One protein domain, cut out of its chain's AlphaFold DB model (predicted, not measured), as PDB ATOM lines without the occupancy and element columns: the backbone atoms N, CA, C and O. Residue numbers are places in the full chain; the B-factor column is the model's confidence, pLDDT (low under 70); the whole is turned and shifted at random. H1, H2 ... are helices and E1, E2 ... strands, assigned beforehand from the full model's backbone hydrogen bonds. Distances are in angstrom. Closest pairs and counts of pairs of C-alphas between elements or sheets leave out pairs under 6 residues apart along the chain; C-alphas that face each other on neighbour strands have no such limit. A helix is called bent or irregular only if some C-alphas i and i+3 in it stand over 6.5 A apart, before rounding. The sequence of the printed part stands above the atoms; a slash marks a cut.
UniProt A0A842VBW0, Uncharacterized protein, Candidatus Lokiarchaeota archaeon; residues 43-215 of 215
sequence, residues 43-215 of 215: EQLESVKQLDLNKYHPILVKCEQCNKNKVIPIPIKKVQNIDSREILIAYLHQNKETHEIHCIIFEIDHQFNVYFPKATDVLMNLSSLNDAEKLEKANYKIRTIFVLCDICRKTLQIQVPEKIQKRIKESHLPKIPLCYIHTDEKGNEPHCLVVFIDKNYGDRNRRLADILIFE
ATOM      1  N   GLU A  43     119.179 139.479 133.065       81.00
ATOM      2  CA  GLU A  43     119.921 140.325 132.115       81.00
ATOM      3  C   GLU A  43     120.779 141.381 132.838       81.00
ATOM      4  O   GLU A  43     121.911 141.662 132.443       81.00
ATOM      5  N   GLN A  44     120.276 141.941 133.942       82.44
ATOM      6  CA  GLN A  44     121.006 142.932 134.736       82.44
ATOM      7  C   GLN A  44     122.165 142.303 135.505       82.44
ATOM      8  O   GLN A  44     123.262 142.856 135.516       82.44
ATOM      9  N   LEU A  45     121.946 141.127 136.096       81.25
ATOM     10  CA  LEU A  45     123.002 140.371 136.770       81.25
ATOM     11  C   LEU A  45     124.115 139.975 135.800       81.25
ATOM     12  O   LEU A  45     125.289 140.088 136.137       81.25
ATOM     13  N   GLU A  46     123.764 139.527 134.595       83.12
ATOM     14  CA  GLU A  46     124.742 139.221 133.548       83.12
ATOM     15  C   GLU A  46     125.540 140.460 133.144       83.12
ATOM     16  O   GLU A  46     126.767 140.395 133.081       83.12
ATOM     17  N   SER A  47     124.866 141.597 132.964       81.88
ATOM     18  CA  SER A  47     125.522 142.869 132.646       81.88
ATOM     19  C   SER A  47     126.512 143.278 133.740       81.88
ATOM     20  O   SER A  47     127.644 143.630 133.433       81.88
ATOM     21  N   VAL A  48     126.134 143.172 135.019       85.62
ATOM     22  CA  VAL A  48     127.025 143.489 136.151       85.62
ATOM     23  C   VAL A  48     128.209 142.523 136.225       85.62
ATOM     24  O   VAL A  48     129.337 142.960 136.431       85.62
ATOM     25  N   LYS A  49     127.987 141.221 136.008       85.50
ATOM     26  CA  LYS A  49     129.055 140.206 136.033       85.50
ATOM     27  C   LYS A  49     130.106 140.400 134.942       85.50
ATOM     28  O   LYS A  49     131.242 139.975 135.117       85.50
ATOM     29  N   GLN A  50     129.730 141.006 133.818       87.75
ATOM     30  CA  GLN A  50     130.654 141.319 132.727       87.75
ATOM     31  C   GLN A  50     131.503 142.570 133.002       87.75
ATOM     32  O   GLN A  50     132.485 142.806 132.295       87.75
ATOM     33  N   LEU A  51     131.159 143.374 134.013       88.94
ATOM     34  CA  LEU A  51     131.893 144.590 134.347       88.94
ATOM     35  C   LEU A  51     133.117 144.294 135.214       88.94
ATOM     36  O   LEU A  51     133.065 143.568 136.202       88.94
ATOM     37  N   ASP A  52     134.228 144.951 134.882       91.12
ATOM     38  CA  ASP A  52     135.395 145.020 135.757       91.12
ATOM     39  C   ASP A  52     135.098 145.980 136.918       91.12
ATOM     40  O   ASP A  52     135.244 147.199 136.784       91.12
ATOM     41  N   LEU A  53     134.676 145.423 138.056       90.88
ATOM     42  CA  LEU A  53     134.278 146.176 139.254       90.88
ATOM     43  C   LEU A  53     135.419 146.998 139.881       90.88
ATOM     44  O   LEU A  53     135.164 147.889 140.684       90.88
ATOM     45  N   ASN A  54     136.676 146.759 139.490       91.00
ATOM     46  CA  ASN A  54     137.798 147.610 139.904       91.00
ATOM     47  C   ASN A  54     137.884 148.903 139.080       91.00
ATOM     48  O   ASN A  54     138.543 149.865 139.481       91.00
ATOM     49  N   LYS A  55     137.267 148.922 137.893       93.06
ATOM     50  CA  LYS A  55     137.261 150.066 136.973       93.06
ATOM     51  C   LYS A  55     135.925 150.793 136.961       93.06
ATOM     52  O   LYS A  55     135.915 152.013 136.777       93.06
ATOM     53  N   TYR A  56     134.830 150.063 137.147       94.31
ATOM     54  CA  TYR A  56     133.477 150.580 137.013       94.31
ATOM     55  C   TYR A  56     132.645 150.318 138.261       94.31
ATOM     56  O   TYR A  56     132.631 149.210 138.790       94.31
ATOM     57  N   HIS A  57     131.900 151.334 138.680       92.75
ATOM     58  CA  HIS A  57     130.834 151.201 139.655       92.75
ATOM     59  C   HIS A  57     129.507 151.076 138.892       92.75
ATOM     60  O   HIS A  57     129.120 152.028 138.205       92.75
ATOM     61  N   PRO A  58     128.828 149.917 138.920       93.00
ATOM     62  CA  PRO A  58     127.526 149.792 138.282       93.00
ATOM     63  C   PRO A  58     126.511 150.667 139.024       93.00
ATOM     64  O   PRO A  58     126.549 150.751 140.244       93.00
ATOM     65  N   ILE A  59     125.593 151.299 138.297       90.81
ATOM     66  CA  ILE A  59     124.435 152.010 138.851       90.81
ATOM     67  C   ILE A  59     123.187 151.564 138.095       90.81
ATOM     68  O   ILE A  59     123.200 151.470 136.871       90.81
ATOM     69  N   LEU A  60     122.094 151.309 138.810       89.62
ATOM     70  CA  LEU A  60     120.803 150.994 138.203       89.62
ATOM     71  C   LEU A  60     119.953 152.251 138.105       89.62
ATOM     72  O   LEU A  60     119.632 152.862 139.121       89.62
ATOM     73  N   VAL A  61     119.540 152.612 136.894       89.12
ATOM     74  CA  VAL A  61     118.638 153.748 136.690       89.12
ATOM     75  C   VAL A  61     117.486 153.357 135.781       89.12
ATOM     76  O   VAL A  61     117.679 152.750 134.727       89.12
ATOM     77  N   LYS A  62     116.265 153.724 136.170       87.62
ATOM     78  CA  LYS A  62     115.083 153.520 135.335       87.62
ATOM     79  C   LYS A  62     115.086 154.497 134.163       87.62
ATOM     80  O   LYS A  62     115.032 155.707 134.355       87.62
ATOM     81  N   CYS A  63     115.055 153.976 132.940       87.75
ATOM     82  CA  CYS A  63     114.683 154.775 131.781       87.75
ATOM     83  C   CYS A  63     113.158 154.908 131.741       87.75
ATOM     84  O   CYS A  63     112.457 153.928 131.484       87.75
ATOM     85  N   GLU A  64     112.634 156.111 131.976       84.19
ATOM     86  CA  GLU A  64     111.186 156.374 131.977       84.19
ATOM     87  C   GLU A  64     110.545 156.156 130.600       84.19
ATOM     88  O   GLU A  64     109.405 155.712 130.520       84.19
ATOM     89  N   GLN A  65     111.294 156.392 129.516       83.00
ATOM     90  CA  GLN A  65     110.812 156.206 128.143       83.00
ATOM     91  C   GLN A  65     110.723 154.722 127.750       83.00
ATOM     92  O   GLN A  65     109.798 154.318 127.053       83.00
ATOM     93  N   CYS A  66     111.665 153.891 128.208       84.94
ATOM     94  CA  CYS A  66     111.622 152.439 127.985       84.94
ATOM     95  C   CYS A  66     110.826 151.685 129.050       84.94
ATOM     96  O   CYS A  66     110.561 150.500 128.876       84.94
ATOM     97  N   ASN A  67     110.528 152.336 130.177       85.31
ATOM     98  CA  ASN A  67     109.998 151.723 131.391       85.31
ATOM     99  C   ASN A  67     110.825 150.508 131.877       85.31
ATOM    100  O   ASN A  67     110.276 149.546 132.408       85.31
ATOM    101  N   LYS A  68     112.154 150.549 131.692       86.06
ATOM    102  CA  LYS A  68     113.099 149.474 132.054       86.06
ATOM    103  C   LYS A  68     114.287 150.042 132.832       86.06
ATOM    104  O   LYS A  68     114.730 151.157 132.562       86.06
ATOM    105  N   ASN A  69     114.805 149.266 133.779       88.44
ATOM    106  CA  ASN A  69     116.004 149.600 134.548       88.44
ATOM    107  C   ASN A  69     117.267 149.273 133.735       88.44
ATOM    108  O   ASN A  69     117.416 148.150 133.252       88.44
ATOM    109  N   LYS A  70     118.167 150.246 133.604       89.38
ATOM    110  CA  LYS A  70     119.443 150.157 132.892       89.38
ATOM    111  C   LYS A  70     120.598 150.022 133.878       89.38
ATOM    112  O   LYS A  70     120.613 150.724 134.883       89.38
ATOM    113  N   VAL A  71     121.547 149.136 133.573       91.75
ATOM    114  CA  VAL A  71     122.823 149.019 134.293       91.75
ATOM    115  C   VAL A  71     123.814 149.966 133.628       91.75
ATOM    116  O   VAL A  71     124.164 149.777 132.467       91.75
ATOM    117  N   ILE A  72     124.247 150.990 134.353       93.19
ATOM    118  CA  ILE A  72     125.133 152.036 133.850       93.19
ATOM    119  C   ILE A  72     126.521 151.848 134.479       93.19
ATOM    120  O   ILE A  72     126.644 151.964 135.699       93.19
ATOM    121  N   PRO A  73     127.571 151.557 133.689       94.00
ATOM    122  CA  PRO A  73     128.917 151.352 134.214       94.00
ATOM    123  C   PRO A  73     129.650 152.685 134.416       94.00
ATOM    124  O   PRO A  73     130.234 153.237 133.483       94.00
ATOM    125  N   ILE A  74     129.653 153.212 135.642       94.88
ATOM    126  CA  ILE A  74     130.289 154.500 135.940       94.88
ATOM    127  C   ILE A  74     131.802 154.336 136.128       94.88
ATOM    128  O   ILE A  74     132.227 153.590 137.010       94.88
ATOM    129  N   PRO A  75     132.649 155.035 135.354       95.12
ATOM    130  CA  PRO A  75     134.102 154.912 135.462       95.12
ATOM    131  C   PRO A  75     134.637 155.536 136.760       95.12
ATOM    132  O   PRO A  75     134.672 156.761 136.901       95.12
ATOM    133  N   ILE A  76     135.143 154.700 137.672       93.62
ATOM    134  CA  ILE A  76     135.548 155.102 139.033       93.62
ATOM    135  C   ILE A  76     136.629 156.185 139.000       93.62
ATOM    136  O   ILE A  76     136.498 157.227 139.638       93.62
ATOM    137  N   LYS A  77     137.681 155.976 138.200       94.69
ATOM    138  CA  LYS A  77     138.806 156.920 138.110       94.69
ATOM    139  C   LYS A  77     138.399 158.283 137.555       94.69
ATOM    140  O   LYS A  77     138.946 159.289 137.982       94.69
ATOM    141  N   LYS A  78     137.454 158.332 136.605       94.12
ATOM    142  CA  LYS A  78     136.986 159.616 136.060       94.12
ATOM    143  C   LYS A  78     136.232 160.402 137.129       94.12
ATOM    144  O   LYS A  78     136.518 161.574 137.306       94.12
ATOM    145  N   VAL A  79     135.351 159.736 137.877       93.94
ATOM    146  CA  VAL A  79     134.598 160.342 138.990       93.94
ATOM    147  C   VAL A  79     135.527 160.889 140.073       93.94
ATOM    148  O   VAL A  79     135.305 161.979 140.580       93.94
ATOM    149  N   GLN A  80     136.588 160.158 140.417       92.44
ATOM    150  CA  GLN A  80     137.551 160.579 141.440       92.44
ATOM    151  C   GLN A  80     138.449 161.750 141.013       92.44
ATOM    152  O   GLN A  80     139.002 162.420 141.877       92.44
ATOM    153  N   ASN A  81     138.597 161.991 139.708       94.94
ATOM    154  CA  ASN A  81     139.466 163.039 139.165       94.94
ATOM    155  C   ASN A  81     138.733 164.358 138.866       94.94
ATOM    156  O   ASN A  81     139.368 165.305 138.408       94.94
ATOM    157  N   ILE A  82     137.410 164.410 139.032       94.19
ATOM    158  CA  ILE A  82     136.611 165.616 138.792       94.19
ATOM    159  C   ILE A  82     136.514 166.395 140.103       94.19
ATOM    160  O   ILE A  82     136.131 165.829 141.111       94.19
ATOM    161  N   ASP A  83     136.812 167.692 140.105       91.69
ATOM    162  CA  ASP A  83     136.794 168.487 141.348       91.69
ATOM    163  C   ASP A  83     135.373 168.855 141.822       91.69
ATOM    164  O   ASP A  83     135.158 169.255 142.969       91.69
ATOM    165  N   SER A  84     134.384 168.758 140.931       90.25
ATOM    166  CA  SER A  84     132.990 169.089 141.222       90.25
ATOM    167  C   SER A  84     132.376 168.112 142.221       90.25
ATOM    168  O   SER A  84     132.384 166.904 142.005       90.25
ATOM    169  N   ARG A  85     131.726 168.648 143.263       89.56
ATOM    170  CA  ARG A  85     130.992 167.849 144.262       89.56
ATOM    171  C   ARG A  85     129.897 166.972 143.643       89.56
ATOM    172  O   ARG A  85     129.660 165.866 144.121       89.56
ATOM    173  N   GLU A  86     129.208 167.508 142.641       91.88
ATOM    174  CA  GLU A  86     128.125 166.852 141.911       91.88
ATOM    175  C   GLU A  86     128.548 166.709 140.451       91.88
ATOM    176  O   GLU A  86     128.818 167.702 139.771       91.88
ATOM    177  N   ILE A  87     128.596 165.473 139.969       94.50
ATOM    178  CA  ILE A  87     129.121 165.091 138.660       94.50
ATOM    179  C   ILE A  87     127.940 164.701 137.776       94.50
ATOM    180  O   ILE A  87     127.235 163.739 138.073       94.50
ATOM    181  N   LEU A  88     127.712 165.442 136.692       94.75
ATOM    182  CA  LEU A  88     126.636 165.169 135.748       94.75
ATOM    183  C   LEU A  88     127.039 164.041 134.806       94.75
ATOM    184  O   LEU A  88     127.962 164.170 133.998       94.75
ATOM    185  N   ILE A  89     126.281 162.956 134.872       95.62
ATOM    186  CA  ILE A  89     126.387 161.821 133.973       95.62
ATOM    187  C   ILE A  89     125.310 161.942 132.901       95.62
ATOM    188  O   ILE A  89     124.131 162.138 133.199       95.62
ATOM    189  N   ALA A  90     125.717 161.775 131.647       94.88
ATOM    190  CA  ALA A  90     124.821 161.540 130.526       94.88
ATOM    191  C   ALA A  90     125.064 160.125 129.996       94.88
ATOM    192  O   ALA A  90     126.126 159.821 129.451       94.88
ATOM    193  N   TYR A  91     124.079 159.247 130.163       94.75
ATOM    194  CA  TYR A  91     124.123 157.880 129.652       94.75
ATOM    195  C   TYR A  91     123.205 157.745 128.448       94.75
ATOM    196  O   TYR A  91     121.999 157.962 128.560       94.75
ATOM    197  N   LEU A  92     123.771 157.404 127.297       92.81
ATOM    198  CA  LEU A  92     123.043 157.164 126.066       92.81
ATOM    199  C   LEU A  92     122.799 155.693 125.871       92.81
ATOM    200  O   LEU A  92     123.703 154.881 126.032       92.81
ATOM    201  N   HIS A  93     121.594 155.377 125.428       89.88
ATOM    202  CA  HIS A  93     121.247 154.012 125.122       89.88
ATOM    203  C   HIS A  93     120.208 153.969 124.000       89.88
ATOM    204  O   HIS A  93     119.386 154.882 123.863       89.88
ATOM    205  N   GLN A  94     120.200 152.894 123.213       87.56
ATOM    206  CA  GLN A  94     119.188 152.697 122.177       87.56
ATOM    207  C   GLN A  94     118.036 151.849 122.720       87.56
ATOM    208  O   GLN A  94     118.233 150.841 123.403       87.56
ATOM    209  N   ASN A  95     116.800 152.254 122.452       84.38
ATOM    210  CA  ASN A  95     115.647 151.399 122.680       84.38
ATOM    211  C   ASN A  95     115.597 150.334 121.576       84.38
ATOM    212  O   ASN A  95     115.406 150.661 120.408       84.38
ATOM    213  N   LYS A  96     115.742 149.056 121.946       84.44
ATOM    214  CA  LYS A  96     115.732 147.923 121.004       84.44
ATOM    215  C   LYS A  96     114.403 147.773 120.246       84.44
ATOM    216  O   LYS A  96     114.400 147.201 119.166       84.44
ATOM    217  N   GLU A  97     113.293 148.262 120.803       82.62
ATOM    218  CA  GLU A  97     111.956 148.127 120.205       82.62
ATOM    219  C   GLU A  97     111.639 149.269 119.234       82.62
ATOM    220  O   GLU A  97     111.094 149.038 118.160       82.62
ATOM    221  N   THR A  98     111.977 150.509 119.601       80.56
ATOM    222  CA  THR A  98     111.634 151.700 118.802       80.56
ATOM    223  C   THR A  98     112.794 152.228 117.963       80.56
ATOM    224  O   THR A  98     112.596 153.135 117.161       80.56
ATOM    225  N   HIS A  99     114.006 151.701 118.164       79.38
ATOM    226  CA  HIS A  99     115.270 152.223 117.632       79.38
ATOM    227  C   HIS A  99     115.580 153.679 118.021       79.38
ATOM    228  O   HIS A  99     116.552 154.249 117.524       79.38
ATOM    229  N   GLU A 100     114.806 154.268 118.937       82.12
ATOM    230  CA  GLU A 100     115.020 155.623 119.445       82.12
ATOM    231  C   GLU A 100     116.202 155.652 120.413       82.12
ATOM    232  O   GLU A 100     116.405 154.727 121.202       82.12
ATOM    233  N   ILE A 101     116.981 156.729 120.359       86.69
ATOM    234  CA  ILE A 101     118.098 156.941 121.275       86.69
ATOM    235  C   ILE A 101     117.596 157.790 122.435       86.69
ATOM    236  O   ILE A 101     117.055 158.878 122.238       86.69
ATOM    237  N   HIS A 102     117.765 157.277 123.646       88.38
ATOM    238  CA  HIS A 102     117.404 157.962 124.877       88.38
ATOM    239  C   HIS A 102     118.670 158.358 125.623       88.38
ATOM    240  O   HIS A 102     119.688 157.665 125.548       88.38
ATOM    241  N   CYS A 103     118.596 159.448 126.380       91.94
ATOM    242  CA  CYS A 103     119.637 159.794 127.330       91.94
ATOM    243  C   CYS A 103     119.052 159.825 128.733       91.94
ATOM    244  O   CYS A 103     118.010 160.430 128.964       91.94
ATOM    245  N   ILE A 104     119.714 159.162 129.671       92.62
ATOM    246  CA  ILE A 104     119.443 159.303 131.092       92.62
ATOM    247  C   ILE A 104     120.462 160.300 131.630       92.62
ATOM    248  O   ILE A 104     121.666 160.047 131.569       92.62
ATOM    249  N   ILE A 105     119.967 161.421 132.144       93.44
ATOM    250  CA  ILE A 105     120.771 162.402 132.866       93.44
ATOM    251  C   ILE A 105     120.566 162.221 134.361       93.44
ATOM    252  O   ILE A 105     119.442 162.013 134.821       93.44
ATOM    253  N   PHE A 106     121.649 162.270 135.115       93.12
ATOM    254  CA  PHE A 106     121.624 162.213 136.570       93.12
ATOM    255  C   PHE A 106     122.921 162.785 137.113       93.12
ATOM    256  O   PHE A 106     123.933 162.832 136.416       93.12
ATOM    257  N   GLU A 107     122.890 163.212 138.363       93.69
ATOM    258  CA  GLU A 107     124.078 163.675 139.064       93.69
ATOM    259  C   GLU A 107     124.522 162.602 140.051       93.69
ATOM    260  O   GLU A 107     123.692 161.877 140.604       93.69
ATOM    261  N   ILE A 108     125.827 162.481 140.263       94.44
ATOM    262  CA  ILE A 108     126.394 161.623 141.304       94.44
ATOM    263  C   ILE A 108     127.376 162.399 142.171       94.44
ATOM    264  O   ILE A 108     127.983 163.363 141.708       94.44
ATOM    265  N   ASP A 109     127.564 161.966 143.413       94.06
ATOM    266  CA  ASP A 109     128.710 162.389 144.222       94.06
ATOM    267  C   ASP A 109     129.901 161.422 144.064       94.06
ATOM    268  O   ASP A 109     129.825 160.389 143.390       94.06
ATOM    269  N   HIS A 110     131.015 161.725 144.732       92.00
ATOM    270  CA  HIS A 110     132.198 160.854 144.772       92.00
ATOM    271  C   HIS A 110     131.970 159.493 145.445       92.00
ATOM    272  O   HIS A 110     132.837 158.622 145.372       92.00
ATOM    273  N   GLN A 111     130.833 159.306 146.118       92.00
ATOM    274  CA  GLN A 111     130.412 158.041 146.712       92.00
ATOM    275  C   GLN A 111     129.421 157.286 145.814       92.00
ATOM    276  O   GLN A 111     128.890 156.263 146.237       92.00
ATOM    277  N   PHE A 112     129.203 157.756 144.578       91.50
ATOM    278  CA  PHE A 112     128.272 157.189 143.601       91.50
ATOM    279  C   PHE A 112     126.799 157.230 144.039       91.50
ATOM    280  O   PHE A 112     125.966 156.509 143.489       91.50
ATOM    281  N   ASN A 113     126.440 158.100 144.990       89.56
ATOM    282  CA  ASN A 113     125.038 158.339 145.315       89.56
ATOM    283  C   ASN A 113     124.372 159.080 144.152       89.56
ATOM    284  O   ASN A 113     124.857 160.127 143.735       89.56
ATOM    285  N   VAL A 114     123.256 158.550 143.650       87.88
ATOM    286  CA  VAL A 114     122.531 159.117 142.504       87.88
ATOM    287  C   VAL A 114     121.533 160.178 142.950       87.88
ATOM    288  O   VAL A 114     120.719 159.951 143.846       87.88
ATOM    289  N   TYR A 115     121.531 161.299 142.238       86.19
ATOM    290  CA  TYR A 115     120.593 162.400 142.387       86.19
ATOM    291  C   TYR A 115     119.828 162.644 141.083       86.19
ATOM    292  O   TYR A 115     120.394 162.635 139.989       86.19
ATOM    293  N   PHE A 116     118.522 162.882 141.227       76.75
ATOM    294  CA  PHE A 116     117.618 163.353 140.171       76.75
ATOM    295  C   PHE A 116     117.750 162.648 138.806       76.75
ATOM    296  O   PHE A 116     117.892 163.324 137.783       76.75
ATOM    297  N   PRO A 117     117.666 161.305 138.747       83.38
ATOM    298  CA  PRO A 117     117.727 160.619 137.473       83.38
ATOM    299  C   PRO A 117     116.513 160.935 136.612       83.38
ATOM    300  O   PRO A 117     115.372 160.867 137.069       83.38
ATOM    301  N   LYS A 118     116.766 161.261 135.346       82.38
ATOM    302  CA  LYS A 118     115.722 161.610 134.395       82.38
ATOM    303  C   LYS A 118     116.070 161.171 132.986       82.38
ATOM    304  O   LYS A 118     117.139 161.486 132.471       82.38
ATOM    305  N   ALA A 119     115.132 160.488 132.335       82.06
ATOM    306  CA  ALA A 119     115.243 160.198 130.914       82.06
ATOM    307  C   ALA A 119     114.820 161.425 130.094       82.06
ATOM    308  O   ALA A 119     113.811 162.073 130.380       82.06
ATOM    309  N   THR A 120     115.588 161.739 129.063       80.56
ATOM    310  CA  THR A 120     115.362 162.868 128.170       80.56
ATOM    311  C   THR A 120     115.550 162.476 126.706       80.56
ATOM    312  O   THR A 120     116.209 161.487 126.367       80.56
ATOM    313  N   ASP A 121     114.914 163.269 125.850       78.94
ATOM    314  CA  ASP A 121     115.067 163.234 124.409       78.94
ATOM    315  C   ASP A 121     116.487 163.640 123.999       78.94
ATOM    316  O   ASP A 121     117.060 164.610 124.508       78.94
ATOM    317  N   VAL A 122     117.037 162.894 123.040       78.88
ATOM    318  CA  VAL A 122     118.361 163.149 122.476       78.88
ATOM    319  C   VAL A 122     118.225 163.835 121.131       78.88
ATOM    320  O   VAL A 122     117.564 163.352 120.215       78.88
ATOM    321  N   LEU A 123     118.907 164.961 121.012       78.00
ATOM    322  CA  LEU A 123     119.180 165.654 119.772       78.00
ATOM    323  C   LEU A 123     120.643 165.392 119.420       78.00
ATOM    324  O   LEU A 123     121.535 165.671 120.214       78.00
ATOM    325  N   MET A 124     120.912 164.857 118.237       73.25
ATOM    326  CA  MET A 124     122.282 164.708 117.749       73.25
ATOM    327  C   MET A 124     122.551 165.743 116.672       73.25
ATOM    328  O   MET A 124     121.664 166.069 115.882       73.25
ATOM    329  N   ASN A 125     123.772 166.266 116.645       61.66
ATOM    330  CA  ASN A 125     124.223 167.108 115.558       61.66
ATOM    331  C   ASN A 125     124.217 166.282 114.267       61.66
ATOM    332  O   ASN A 125     125.014 165.362 114.096       61.66
ATOM    333  N   LEU A 126     123.283 166.605 113.377       49.69
ATOM    334  CA  LEU A 126     123.139 166.012 112.053       49.69
ATOM    335  C   LEU A 126     124.217 166.588 111.121       49.69
ATOM    336  O   LEU A 126     123.912 167.311 110.180       49.69
ATOM    337  N   SER A 127     125.492 166.292 111.373       41.06
ATOM    338  CA  SER A 127     126.544 166.490 110.365       41.06
ATOM    339  C   SER A 127     126.533 165.381 109.301       41.06
ATOM    340  O   SER A 127     127.120 165.547 108.235       41.06
ATOM    341  N   SER A 128     125.812 164.276 109.527       39.22
ATOM    342  CA  SER A 128     125.501 163.260 108.514       39.22
ATOM    343  C   SER A 128     124.260 163.666 107.707       39.22
ATOM    344  O   SER A 128     123.150 163.167 107.910       39.22
ATOM    345  N   LEU A 129     124.453 164.617 106.797       39.53
ATOM    346  CA  LEU A 129     123.491 165.049 105.783       39.53
ATOM    347  C   LEU A 129     123.201 163.921 104.775       39.53
ATOM    348  O   LEU A 129     123.702 163.927 103.663       39.53
ATOM    349  N   ASN A 130     122.382 162.957 105.190       40.09
ATOM    350  CA  ASN A 130     121.500 162.173 104.313       40.09
ATOM    351  C   ASN A 130     120.042 162.206 104.822       40.09
ATOM    352  O   ASN A 130     119.117 161.878 104.082       40.09
ATOM    353  N   ASP A 131     119.811 162.642 106.068       48.53
ATOM    354  CA  ASP A 131     118.469 162.744 106.658       48.53
ATOM    355  C   ASP A 131     117.920 164.181 106.722       48.53
ATOM    356  O   ASP A 131     116.728 164.363 106.968       48.53
ATOM    357  N   ALA A 132     118.722 165.216 106.430       44.53
ATOM    358  CA  ALA A 132     118.193 166.584 106.349       44.53
ATOM    359  C   ALA A 132     117.247 166.769 105.149       44.53
ATOM    360  O   ALA A 132     116.227 167.438 105.281       44.53
ATOM    361  N   GLU A 133     117.495 166.083 104.026       46.69
ATOM    362  CA  GLU A 133     116.569 166.060 102.882       46.69
ATOM    363  C   GLU A 133     115.234 165.369 103.215       46.69
ATOM    364  O   GLU A 133     114.200 165.668 102.611       46.69
ATOM    365  N   LYS A 134     115.219 164.446 104.191       49.66
ATOM    366  CA  LYS A 134     113.970 163.851 104.699       49.66
ATOM    367  C   LYS A 134     113.227 164.803 105.633       49.66
ATOM    368  O   LYS A 134     111.999 164.790 105.642       49.66
ATOM    369  N   LEU A 135     113.952 165.627 106.391       49.44
ATOM    370  CA  LEU A 135     113.381 166.649 107.270       49.44
ATOM    371  C   LEU A 135     112.809 167.842 106.488       49.44
ATOM    372  O   LEU A 135     111.759 168.342 106.875       49.44
ATOM    373  N   GLU A 136     113.420 168.253 105.371       48.28
ATOM    374  CA  GLU A 136     112.909 169.343 104.517       48.28
ATOM    375  C   GLU A 136     111.613 168.991 103.773       48.28
ATOM    376  O   GLU A 136     110.767 169.855 103.548       48.28
ATOM    377  N   LYS A 137     111.410 167.716 103.416       45.91
ATOM    378  CA  LYS A 137     110.180 167.260 102.737       45.91
ATOM    379  C   LYS A 137     108.959 167.226 103.648       45.91
ATOM    380  O   LYS A 137     107.832 167.120 103.164       45.91
ATOM    381  N   ALA A 138     109.165 167.311 104.956       46.50
ATOM    382  CA  ALA A 138     108.092 167.359 105.916       46.50
ATOM    383  C   ALA A 138     107.937 168.809 106.382       46.50
ATOM    384  O   ALA A 138     108.840 169.387 106.972       46.50
ATOM    385  N   ASN A 139     106.797 169.406 106.040       44.00
ATOM    386  CA  ASN A 139     106.448 170.827 106.129       44.00
ATOM    387  C   ASN A 139     106.338 171.342 107.589       44.00
ATOM    388  O   ASN A 139     105.335 171.929 107.996       44.00
ATOM    389  N   TYR A 140     107.328 171.044 108.428       53.75
ATOM    390  CA  TYR A 140     107.294 171.247 109.865       53.75
ATOM    391  C   TYR A 140     107.897 172.593 110.245       53.75
ATOM    392  O   TYR A 140     108.968 172.994 109.792       53.75
ATOM    393  N   LYS A 141     107.225 173.283 111.167       64.31
ATOM    394  CA  LYS A 141     107.720 174.510 111.795       64.31
ATOM    395  C   LYS A 141     108.856 174.151 112.763       64.31
ATOM    396  O   LYS A 141     108.638 173.996 113.965       64.31
ATOM    397  N   ILE A 142     110.066 173.963 112.239       71.56
ATOM    398  CA  ILE A 142     111.261 173.657 113.035       71.56
ATOM    399  C   ILE A 142     111.589 174.874 113.905       71.56
ATOM    400  O   ILE A 142     111.799 175.981 113.406       71.56
ATOM    401  N   ARG A 143     111.623 174.684 115.228       83.25
ATOM    402  CA  ARG A 143     112.138 175.698 116.152       83.25
ATOM    403  C   ARG A 143     113.634 175.515 116.314       83.25
ATOM    404  O   ARG A 143     114.122 174.394 116.398       83.25
ATOM    405  N   THR A 144     114.338 176.632 116.383       84.31
ATOM    406  CA  THR A 144     115.787 176.660 116.552       84.31
ATOM    407  C   THR A 144     116.126 177.313 117.882       84.31
ATOM    408  O   THR A 144     115.601 178.383 118.199       84.31
ATOM    409  N   ILE A 145     117.013 176.684 118.647       86.69
ATOM    410  CA  ILE A 145     117.639 177.280 119.827       86.69
ATOM    411  C   ILE A 145     119.140 177.429 119.583       86.69
ATOM    412  O   ILE A 145     119.752 176.634 118.874       86.69
ATOM    413  N   PHE A 146     119.726 178.460 120.178       87.19
ATOM    414  CA  PHE A 146     121.156 178.741 120.101       87.19
ATOM    415  C   PHE A 146     121.781 178.519 121.472       87.19
ATOM    416  O   PHE A 146     121.283 179.062 122.466       87.19
ATOM    417  N   VAL A 147     122.836 177.710 121.524       88.19
ATOM    418  CA  VAL A 147     123.489 177.297 122.772       88.19
ATOM    419  C   VAL A 147     125.000 177.335 122.583       88.19
ATOM    420  O   VAL A 147     125.514 176.796 121.613       88.19
ATOM    421  N   LEU A 148     125.723 177.973 123.501       89.00
ATOM    422  CA  LEU A 148     127.187 177.978 123.494       89.00
ATOM    423  C   LEU A 148     127.715 176.657 124.069       89.00
ATOM    424  O   LEU A 148     127.335 176.275 125.172       89.00
ATOM    425  N   CYS A 149     128.605 175.978 123.349       90.19
ATOM    426  CA  CYS A 149     129.417 174.907 123.917       90.19
ATOM    427  C   CYS A 149     130.669 175.507 124.552       90.19
ATOM    428  O   CYS A 149     131.473 176.128 123.854       90.19
ATOM    429  N   ASP A 150     130.850 175.309 125.857       88.31
ATOM    430  CA  ASP A 150     131.975 175.909 126.581       88.31
ATOM    431  C   ASP A 150     133.315 175.207 126.282       88.31
ATOM    432  O   ASP A 150     134.361 175.845 126.388       88.31
ATOM    433  N   ILE A 151     133.291 173.949 125.811       88.88
ATOM    434  CA  ILE A 151     134.490 173.226 125.345       88.88
ATOM    435  C   ILE A 151     134.902 173.725 123.955       88.88
ATOM    436  O   ILE A 151     136.018 174.199 123.770       88.88
ATOM    437  N   CYS A 152     133.988 173.697 122.979       88.56
ATOM    438  CA  CYS A 152     134.288 174.142 121.611       88.56
ATOM    439  C   CYS A 152     134.374 175.663 121.449       88.56
ATOM    440  O   CYS A 152     134.821 176.124 120.404       88.56
ATOM    441  N   ARG A 153     133.885 176.442 122.424       89.56
ATOM    442  CA  ARG A 153     133.750 177.910 122.353       89.56
ATOM    443  C   ARG A 153     132.928 178.391 121.152       89.56
ATOM    444  O   ARG A 153     133.194 179.449 120.589       89.56
ATOM    445  N   LYS A 154     131.903 177.622 120.769       87.38
ATOM    446  CA  LYS A 154     131.042 177.905 119.609       87.38
ATOM    447  C   LYS A 154     129.567 177.910 119.960       87.38
ATOM    448  O   LYS A 154     129.098 177.048 120.703       87.38
ATOM    449  N   THR A 155     128.836 178.849 119.366       88.19
ATOM    450  CA  THR A 155     127.374 178.849 119.387       88.19
ATOM    451  C   THR A 155     126.862 177.808 118.406       88.19
ATOM    452  O   THR A 155     127.089 177.897 117.203       88.19
ATOM    453  N   LEU A 156     126.161 176.823 118.941       87.06
ATOM    454  CA  LEU A 156     125.540 175.737 118.213       87.06
ATOM    455  C   LEU A 156     124.100 176.103 117.899       87.06
ATOM    456  O   LEU A 156     123.372 176.618 118.754       87.06
ATOM    457  N   GLN A 157     123.699 175.802 116.672       86.81
ATOM    458  CA  GLN A 157     122.325 175.915 116.226       86.81
ATOM    459  C   GLN A 157     121.649 174.553 116.381       86.81
ATOM    460  O   GLN A 157     121.943 173.615 115.645       86.81
ATOM    461  N   ILE A 158     120.742 174.444 117.345       85.75
ATOM    462  CA  ILE A 158     120.050 173.196 117.654       85.75
ATOM    463  C   ILE A 158     118.630 173.286 117.104       85.75
ATOM    464  O   ILE A 158     117.831 174.126 117.527       85.75
ATOM    465  N   GLN A 159     118.315 172.405 116.160       85.06
ATOM    466  CA  GLN A 159     116.962 172.234 115.648       85.06
ATOM    467  C   GLN A 159     116.170 171.331 116.593       85.06
ATOM    468  O   GLN A 159     116.630 170.252 116.957       85.06
ATOM    469  N   VAL A 160     114.974 171.771 116.989       84.81
ATOM    470  CA  VAL A 160     114.061 171.010 117.847       84.81
ATOM    471  C   VAL A 160     112.933 170.433 116.979       84.81
ATOM    472  O   VAL A 160     112.054 171.189 116.545       84.81
ATOM    473  N   PRO A 161     112.926 169.112 116.708       83.31
ATOM    474  CA  PRO A 161     111.899 168.448 115.908       83.31
ATOM    475  C   PRO A 161     110.498 168.602 116.501       83.31
ATOM    476  O   PRO A 161     110.336 168.674 117.720       83.31
ATOM    477  N   GLU A 162     109.465 168.584 115.655       81.19
ATOM    478  CA  GLU A 162     108.076 168.792 116.094       81.19
ATOM    479  C   GLU A 162     107.630 167.784 117.165       81.19
ATOM    480  O   GLU A 162     106.973 168.169 118.132       81.19
ATOM    481  N   LYS A 163     108.048 166.515 117.059       82.25
ATOM    482  CA  LYS A 163     107.764 165.488 118.074       82.25
ATOM    483  C   LYS A 163     108.218 165.928 119.474       82.25
ATOM    484  O   LYS A 163     107.465 165.790 120.436       82.25
ATOM    485  N   ILE A 164     109.413 166.509 119.575       84.31
ATOM    486  CA  ILE A 164     109.962 167.025 120.834       84.31
ATOM    487  C   ILE A 164     109.245 168.322 121.226       84.31
ATOM    488  O   ILE A 164     108.857 168.482 122.380       84.31
ATOM    489  N   GLN A 165     108.947 169.209 120.270       86.12
ATOM    490  CA  GLN A 165     108.142 170.414 120.524       86.12
ATOM    491  C   GLN A 165     106.765 170.103 121.122       86.12
ATOM    492  O   GLN A 165     106.295 170.826 122.003       86.12
ATOM    493  N   LYS A 166     106.105 169.041 120.649       85.31
ATOM    494  CA  LYS A 166     104.818 168.577 121.172       85.31
ATOM    495  C   LYS A 166     104.958 168.129 122.628       85.31
ATOM    496  O   LYS A 166     104.245 168.653 123.482       85.31
ATOM    497  N   ARG A 167     105.953 167.283 122.923       83.81
ATOM    498  CA  ARG A 167     106.285 166.861 124.297       83.81
ATOM    499  C   ARG A 167     106.572 168.049 125.212       83.81
ATOM    500  O   ARG A 167     106.130 168.061 126.356       83.81
ATOM    501  N   ILE A 168     107.247 169.081 124.698       86.31
ATOM    502  CA  ILE A 168     107.544 170.289 125.471       86.31
ATOM    503  C   ILE A 168     106.277 171.030 125.894       86.31
ATOM    504  O   ILE A 168     106.133 171.422 127.052       86.31
ATOM    505  N   LYS A 169     105.336 171.200 124.964       86.94
ATOM    506  CA  LYS A 169     104.067 171.892 125.227       86.94
ATOM    507  C   LYS A 169     103.191 171.122 126.219       86.94
ATOM    508  O   LYS A 169     102.589 171.738 127.101       86.94
ATOM    509  N   GLU A 170     103.144 169.801 126.068       90.00
ATOM    510  CA  GLU A 170     102.309 168.889 126.860       90.00
ATOM    511  C   GLU A 170     102.886 168.596 128.252       90.00
ATOM    512  O   GLU A 170     102.145 168.207 129.152       90.00
ATOM    513  N   SER A 171     104.187 168.815 128.467       86.00
ATOM    514  CA  SER A 171     104.811 168.580 129.767       86.00
ATOM    515  C   SER A 171     104.199 169.447 130.870       86.00
ATOM    516  O   SER A 171     103.923 170.639 130.693       86.00
ATOM    517  N   HIS A 172     104.043 168.854 132.051       87.31
ATOM    518  CA  HIS A 172     103.672 169.558 133.279       87.31
ATOM    519  C   HIS A 172     104.870 170.270 133.924       87.31
ATOM    520  O   HIS A 172     104.698 171.066 134.844       87.31
ATOM    521  N   LEU A 173     106.087 169.983 133.459       83.19
ATOM    522  CA  LEU A 173     107.291 170.558 134.026       83.19
ATOM    523  C   LEU A 173     107.496 171.995 133.538       83.19
ATOM    524  O   LEU A 173     107.244 172.289 132.367       83.19
ATOM    525  N   PRO A 174     108.008 172.888 134.405       85.31
ATOM    526  CA  PRO A 174     108.316 174.259 134.007       85.31
ATOM    527  C   PRO A 174     109.471 174.303 133.002       85.31
ATOM    528  O   PRO A 174     109.471 175.129 132.091       85.31
ATOM    529  N   LYS A 175     110.440 173.393 133.165       87.19
ATOM    530  CA  LYS A 175     111.602 173.231 132.293       87.19
ATOM    531  C   LYS A 175     111.840 171.763 131.984       87.19
ATOM    532  O   LYS A 175     111.693 170.892 132.847       87.19
ATOM    533  N   ILE A 176     112.250 171.501 130.756       87.69
ATOM    534  CA  ILE A 176     112.465 170.162 130.228       87.69
ATOM    535  C   ILE A 176     113.922 170.075 129.803       87.69
ATOM    536  O   ILE A 176     114.351 170.883 128.979       87.69
ATOM    537  N   PRO A 177     114.699 169.146 130.376       88.69
ATOM    538  CA  PRO A 177     116.035 168.891 129.880       88.69
ATOM    539  C   PRO A 177     115.929 168.281 128.489       88.69
ATOM    540  O   PRO A 177     115.081 167.416 128.272       88.69
ATOM    541  N   LEU A 178     116.809 168.695 127.593       89.44
ATOM    542  CA  LEU A 178     117.115 168.050 126.326       89.44
ATOM    543  C   LEU A 178     118.612 167.787 126.285       89.44
ATOM    544  O   LEU A 178     119.399 168.677 126.616       89.44
ATOM    545  N   CYS A 179     119.006 166.601 125.839       90.88
ATOM    546  CA  CYS A 179     120.410 166.314 125.583       90.88
ATOM    547  C   CYS A 179     120.735 166.623 124.132       90.88
ATOM    548  O   CYS A 179     120.129 166.057 123.230       90.88
ATOM    549  N   TYR A 180     121.710 167.494 123.903       90.62
ATOM    550  CA  TYR A 180     122.273 167.749 122.590       90.62
ATOM    551  C   TYR A 180     123.696 167.214 122.515       90.62
ATOM    552  O   TYR A 180     124.537 167.573 123.336       90.62
ATOM    553  N   ILE A 181     123.972 166.372 121.525       90.00
ATOM    554  CA  ILE A 181     125.282 165.750 121.344       90.00
ATOM    555  C   ILE A 181     125.880 166.230 120.044       90.00
ATOM    556  O   ILE A 181     125.257 166.136 118.989       90.00
ATOM    557  N   HIS A 182     127.106 166.719 120.117       87.94
ATOM    558  CA  HIS A 182     127.871 167.118 118.949       87.94
ATOM    559  C   HIS A 182     129.332 166.742 119.134       87.94
ATOM    560  O   HIS A 182     129.762 166.464 120.247       87.94
ATOM    561  N   THR A 183     130.101 166.769 118.056       86.94
ATOM    562  CA  THR A 183     131.556 166.623 118.108       86.94
ATOM    563  C   THR A 183     132.254 167.968 117.925       86.94
ATOM    564  O   THR A 183     131.631 168.966 117.533       86.94
ATOM    565  N   ASP A 184     133.540 168.019 118.260       83.75
ATOM    566  CA  ASP A 184     134.419 169.131 117.903       83.75
ATOM    567  C   ASP A 184     134.632 169.241 116.377       83.75
ATOM    568  O   ASP A 184     134.179 168.400 115.603       83.75
ATOM    569  N   GLU A 185     135.325 170.289 115.913       76.56
ATOM    570  CA  GLU A 185     135.572 170.505 114.474       76.56
ATOM    571  C   GLU A 185     136.292 169.333 113.797       76.56
ATOM    572  O   GLU A 185     136.156 169.139 112.592       76.56
ATOM    573  N   LYS A 186     137.078 168.577 114.568       75.25
ATOM    574  CA  LYS A 186     137.845 167.434 114.078       75.25
ATOM    575  C   LYS A 186     137.051 166.128 114.134       75.25
ATOM    576  O   LYS A 186     137.528 165.129 113.606       75.25
ATOM    577  N   GLY A 187     135.862 166.130 114.740       77.00
ATOM    578  CA  GLY A 187     134.999 164.959 114.861       77.00
ATOM    579  C   GLY A 187     135.461 163.931 115.896       77.00
ATOM    580  O   GLY A 187     134.964 162.809 115.878       77.00
ATOM    581  N   ASN A 188     136.405 164.280 116.769       77.06
ATOM    582  CA  ASN A 188     137.124 163.317 117.601       77.06
ATOM    583  C   ASN A 188     136.493 163.122 118.978       77.06
ATOM    584  O   ASN A 188     136.511 162.010 119.501       77.06
ATOM    585  N   GLU A 189     135.956 164.189 119.573       85.25
ATOM    586  CA  GLU A 189     135.451 164.149 120.946       85.25
ATOM    587  C   GLU A 189     133.970 164.546 121.002       85.25
ATOM    588  O   GLU A 189     133.617 165.665 120.614       85.25
ATOM    589  N   PRO A 190     133.071 163.637 121.435       89.56
ATOM    590  CA  PRO A 190     131.666 163.958 121.608       89.56
ATOM    591  C   PRO A 190     131.447 164.764 122.890       89.56
ATOM    592  O   PRO A 190     131.839 164.362 123.982       89.56
ATOM    593  N   HIS A 191     130.731 165.873 122.763       90.62
ATOM    594  CA  HIS A 191     130.267 166.702 123.864       90.62
ATOM    595  C   HIS A 191     128.761 166.529 124.026       90.62
ATOM    596  O   HIS A 191     128.010 166.618 123.051       90.62
ATOM    597  N   CYS A 192     128.311 166.324 125.262       92.62
ATOM    598  CA  CYS A 192     126.893 166.286 125.596       92.62
ATOM    599  C   CYS A 192     126.512 167.546 126.376       92.62
ATOM    600  O   CYS A 192     126.986 167.784 127.485       92.62
ATOM    601  N   LEU A 193     125.653 168.359 125.772       92.38
ATOM    602  CA  LEU A 193     125.047 169.536 126.371       92.38
ATOM    603  C   LEU A 193     123.656 169.175 126.881       92.38
ATOM    604  O   LEU A 193     122.781 168.813 126.099       92.38
ATOM    605  N   VAL A 194     123.427 169.340 128.175       91.88
ATOM    606  CA  VAL A 194     122.095 169.267 128.770       91.88
ATOM    607  C   VAL A 194     121.518 170.674 128.796       91.88
ATOM    608  O   VAL A 194     122.029 171.552 129.493       91.88
ATOM    609  N   VAL A 195     120.468 170.908 128.013       90.62
ATOM    610  CA  VAL A 195     119.807 172.210 127.883       90.62
ATOM    611  C   VAL A 195     118.425 172.120 128.504       90.62
ATOM    612  O   VAL A 195     117.600 171.317 128.080       90.62
ATOM    613  N   PHE A 196     118.149 172.957 129.493       89.50
ATOM    614  CA  PHE A 196     116.836 173.042 130.118       89.50
ATOM    615  C   PHE A 196     116.034 174.117 129.418       89.50
ATOM    616  O   PHE A 196     116.408 175.280 129.497       89.50
ATOM    617  N   ILE A 197     114.948 173.730 128.757       89.50
ATOM    618  CA  ILE A 197     114.091 174.644 128.002       89.50
ATOM    619  C   ILE A 197     112.698 174.743 128.618       89.50
ATOM    620  O   ILE A 197     112.129 173.749 129.066       89.50
ATOM    621  N   ASP A 198     112.137 175.947 128.627       89.31
ATOM    622  CA  ASP A 198     110.733 176.173 128.970       89.31
ATOM    623  C   ASP A 198     109.809 175.988 127.748       89.31
ATOM    624  O   ASP A 198     110.247 175.738 126.620       89.31
ATOM    625  N   LYS A 199     108.498 176.157 127.954       87.88
ATOM    626  CA  LYS A 199     107.484 176.068 126.885       87.88
ATOM    627  C   LYS A 199     107.647 177.125 125.783       87.88
ATOM    628  O   LYS A 199     107.091 176.966 124.693       87.88
ATOM    629  N   ASN A 200     108.414 178.179 126.057       86.56
ATOM    630  CA  ASN A 200     108.692 179.295 125.160       86.56
ATOM    631  C   ASN A 200     110.082 179.213 124.508       86.56
ATOM    632  O   ASN A 200     110.381 180.041 123.647       86.56
ATOM    633  N   TYR A 201     110.882 178.185 124.814       84.62
ATOM    634  CA  TYR A 201     112.249 177.986 124.316       84.62
ATOM    635  C   TYR A 201     113.225 179.115 124.740       84.62
ATOM    636  O   TYR A 201     114.230 179.372 124.058       84.62
ATOM    637  N   GLY A 202     112.898 179.815 125.837       74.06
ATOM    638  CA  GLY A 202     113.525 181.070 126.269       74.06
ATOM    639  C   GLY A 202     114.540 180.925 127.404       74.06
ATOM    640  O   GLY A 202     115.652 181.433 127.281       74.06
ATOM    641  N   ASP A 203     114.201 180.213 128.481       64.06
ATOM    642  CA  ASP A 203     115.157 179.896 129.551       64.06
ATOM    643  C   ASP A 203     116.078 178.761 129.089       64.06
ATOM    644  O   ASP A 203     115.588 177.736 128.626       64.06
ATOM    645  N   ARG A 204     117.399 178.978 129.127       65.00
ATOM    646  CA  ARG A 204     118.413 178.048 128.598       65.00
ATOM    647  C   ARG A 204     119.556 177.884 129.581       65.00
ATOM    648  O   ARG A 204     120.724 178.070 129.231       65.00
ATOM    649  N   ASN A 205     119.220 177.540 130.821       81.12
ATOM    650  CA  ASN A 205     120.235 176.947 131.681       81.12
ATOM    651  C   ASN A 205     120.822 175.742 130.940       81.12
ATOM    652  O   ASN A 205     120.087 174.910 130.400       81.12
ATOM    653  N   ARG A 206     122.147 175.707 130.842       87.19
ATOM    654  CA  ARG A 206     122.875 174.650 130.153       87.19
ATOM    655  C   ARG A 206     123.946 174.113 131.076       87.19
ATOM    656  O   ARG A 206     124.532 174.875 131.844       87.19
ATOM    657  N   ARG A 207     124.220 172.825 130.958       90.06
ATOM    658  CA  ARG A 207     125.340 172.178 131.626       90.06
ATOM    659  C   ARG A 207     125.982 171.202 130.651       90.06
ATOM    660  O   ARG A 207     125.279 170.522 129.907       90.06
ATOM    661  N   LEU A 208     127.305 171.162 130.623       91.25
ATOM    662  CA  LEU A 208     128.029 170.093 129.943       91.25
ATOM    663  C   LEU A 208     128.017 168.856 130.837       91.25
ATOM    664  O   LEU A 208     128.199 168.975 132.046       91.25
ATOM    665  N   ALA A 209     127.782 167.685 130.250       92.75
ATOM    666  CA  ALA A 209     127.977 166.438 130.970       92.75
ATOM    667  C   ALA A 209     129.460 166.286 131.317       92.75
ATOM    668  O   ALA A 209     130.318 166.411 130.443       92.75
ATOM    669  N   ASP A 210     129.742 165.996 132.583       93.19
ATOM    670  CA  ASP A 210     131.096 165.737 133.062       93.19
ATOM    671  C   ASP A 210     131.581 164.364 132.567       93.19
ATOM    672  O   ASP A 210     132.755 164.164 132.252       93.19
ATOM    673  N   ILE A 211     130.656 163.404 132.458       93.31
ATOM    674  CA  ILE A 211     130.917 162.072 131.912       93.31
ATOM    675  C   ILE A 211     129.801 161.693 130.938       93.31
ATOM    676  O   ILE A 211     128.620 161.678 131.286       93.31
ATOM    677  N   LEU A 212     130.202 161.327 129.720       93.19
ATOM    678  CA  LEU A 212     129.341 160.774 128.680       93.19
ATOM    679  C   LEU A 212     129.614 159.274 128.527       93.19
ATOM    680  O   LEU A 212     130.768 158.864 128.387       93.19
ATOM    681  N   ILE A 213     128.559 158.460 128.564       92.50
ATOM    682  CA  ILE A 213     128.622 156.996 128.450       92.50
ATOM    683  C   ILE A 213     127.671 156.556 127.336       92.50
ATOM    684  O   ILE A 213     126.545 157.045 127.272       92.50
ATOM    685  N   PHE A 214     128.104 155.624 126.486       89.75
ATOM    686  CA  PHE A 214     127.297 155.032 125.415       89.75
ATOM    687  C   PHE A 214     127.079 153.536 125.698       89.75
ATOM    688  O   PHE A 214     128.038 152.859 126.074       89.75
ATOM    689  N   GLU A 215     125.836 153.054 125.563       84.31
ATOM    690  CA  GLU A 215     125.470 151.620 125.521       84.31
ATOM    691  C   GLU A 215     125.874 150.972 124.193       84.31
ATOM    692  O   GLU A 215     125.618 151.592 123.134       84.31
TER     693      GLU A 215
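AT A GLANCE: This is residues 43 to 215 of the 215 residues of an uncharacterized protein of Candidatus Lokiarchaeota archaeon (UniProt A0A842VBW0). Picture a stack of four strand layers: one large sheet folded back on itself like a half-closed book, with its leaves E10 E9 E8 and E4 E3 E11 in the middle, the hairpin E6 E7 covering the first leaf from outside and the hairpin E1 E2 covering the second. H1 packs on the outside of E1 and E2 at one end of the stack, H4 packs along E8, and residues 128 to 134, of which 132 to 134 belong to H3, stick out near the other end. The printed part has 173 residues, with named elements in the order H1 E1 E2 H2 E3 E4 E5 H3 E6 E7 H4 E8 E9 E10 E11: four helices and eleven strands, a mixed class. The large sheet runs E10 E9 E8 E5 E4 E3 E11 and is mixed, while the two hairpin sheets are antiparallel. The whole is compact, with a radius of gyration of the C-alphas of 16.7 A and spans of 51 by 36 by 34 A.

HOW THE PARTS SIT: Begin at E5, residues 114 to 124, the hinge of a folded sheet, one sheet bent back into two leaves that face each other. It bends by 65 degrees at residue 121; its residues 114 to 121 pair with E4, residues 101 to 108, and its residues 122 to 124 with E8, residues 176 to 183. Look at N 105 and O 118, 2.8 A apart, for the antiparallel pair E4 and E5, and at N 123 and O 179, 2.8 A, for the parallel pair E5 and E8. On one leaf E3, residues 87 to 94, with E4 and E5 forms a meander, each strand the antiparallel neighbour of the one before; N 91 and O 104 are 2.9 A apart. The edge strand E11, residues 211 to 214, is parallel to E3, with N 213 and O 90 at 2.9 A. On the other leaf E8, E9, residues 190 to 197, and E10, residues 204 to 208, form a second meander; N 193 and O 180 are 2.8 A apart, and N 194 and O 207 also 2.8 A. Between the leaves, the closest C-alphas of E4 and E8 are those of Cys 103 and Cys 179, 6.8 A. The hairpin E6, residues 143 to 149, and E7, residues 154 to 160, has N 147 and O 156 at 3.0 A; with the large sheet it makes a sandwich, two sheets face to face, the parts that face each other 9.2 A centre to centre and the strands of the one at 71 degrees to those of the other. The hairpin E1, residues 56 to 63, and E2, residues 68 to 75, has N 59 and O 72 at 2.9 A; the closest C-alphas of E1 and E5 are those of Cys 63 and Ala 119, 5.5 A. H4, residues 162 to 170, is on the large sheet at a height of 10.2 A, over E8 and along it at 6 degrees on the local plane. H2, residues 76 to 80, only grazes that sheet. The closest C-alphas of H1, residues 43 to 49, and E2 are those of Gln 44 and Val 71, 6.4 A. H3, residues 132 to 136, is not on the large sheet. In H1, H2, H3 and H4 every O i to N i+4 pair is within hydrogen-bond range.

IN THESE COORDINATES: Find C-alpha 114 at (122.531, 159.117, 142.504); from there E5 runs 25.4 A to C-alpha 124 at (122.282, 164.708, 117.749). E3 and E8 each measure 22.9 A, E4 22.2 A, E2 22.0 A and E9 21.5 A. H4, the longest helix by residues, measures 12.2 A. E11 ends at C-alpha 214, (127.297, 155.032, 125.415).

THE WHOLE: The C-alphas of Asn 54 and Asn 139 are the two farthest apart, 51.6 A. The printed part has no cut, and no link is long. E10 runs on into E11 across a break of 2 residues, at 80 degrees. The mean pLDDT of the printed part is 83.5; look for values under 70 at residues 125 to 141 and 203 to 204.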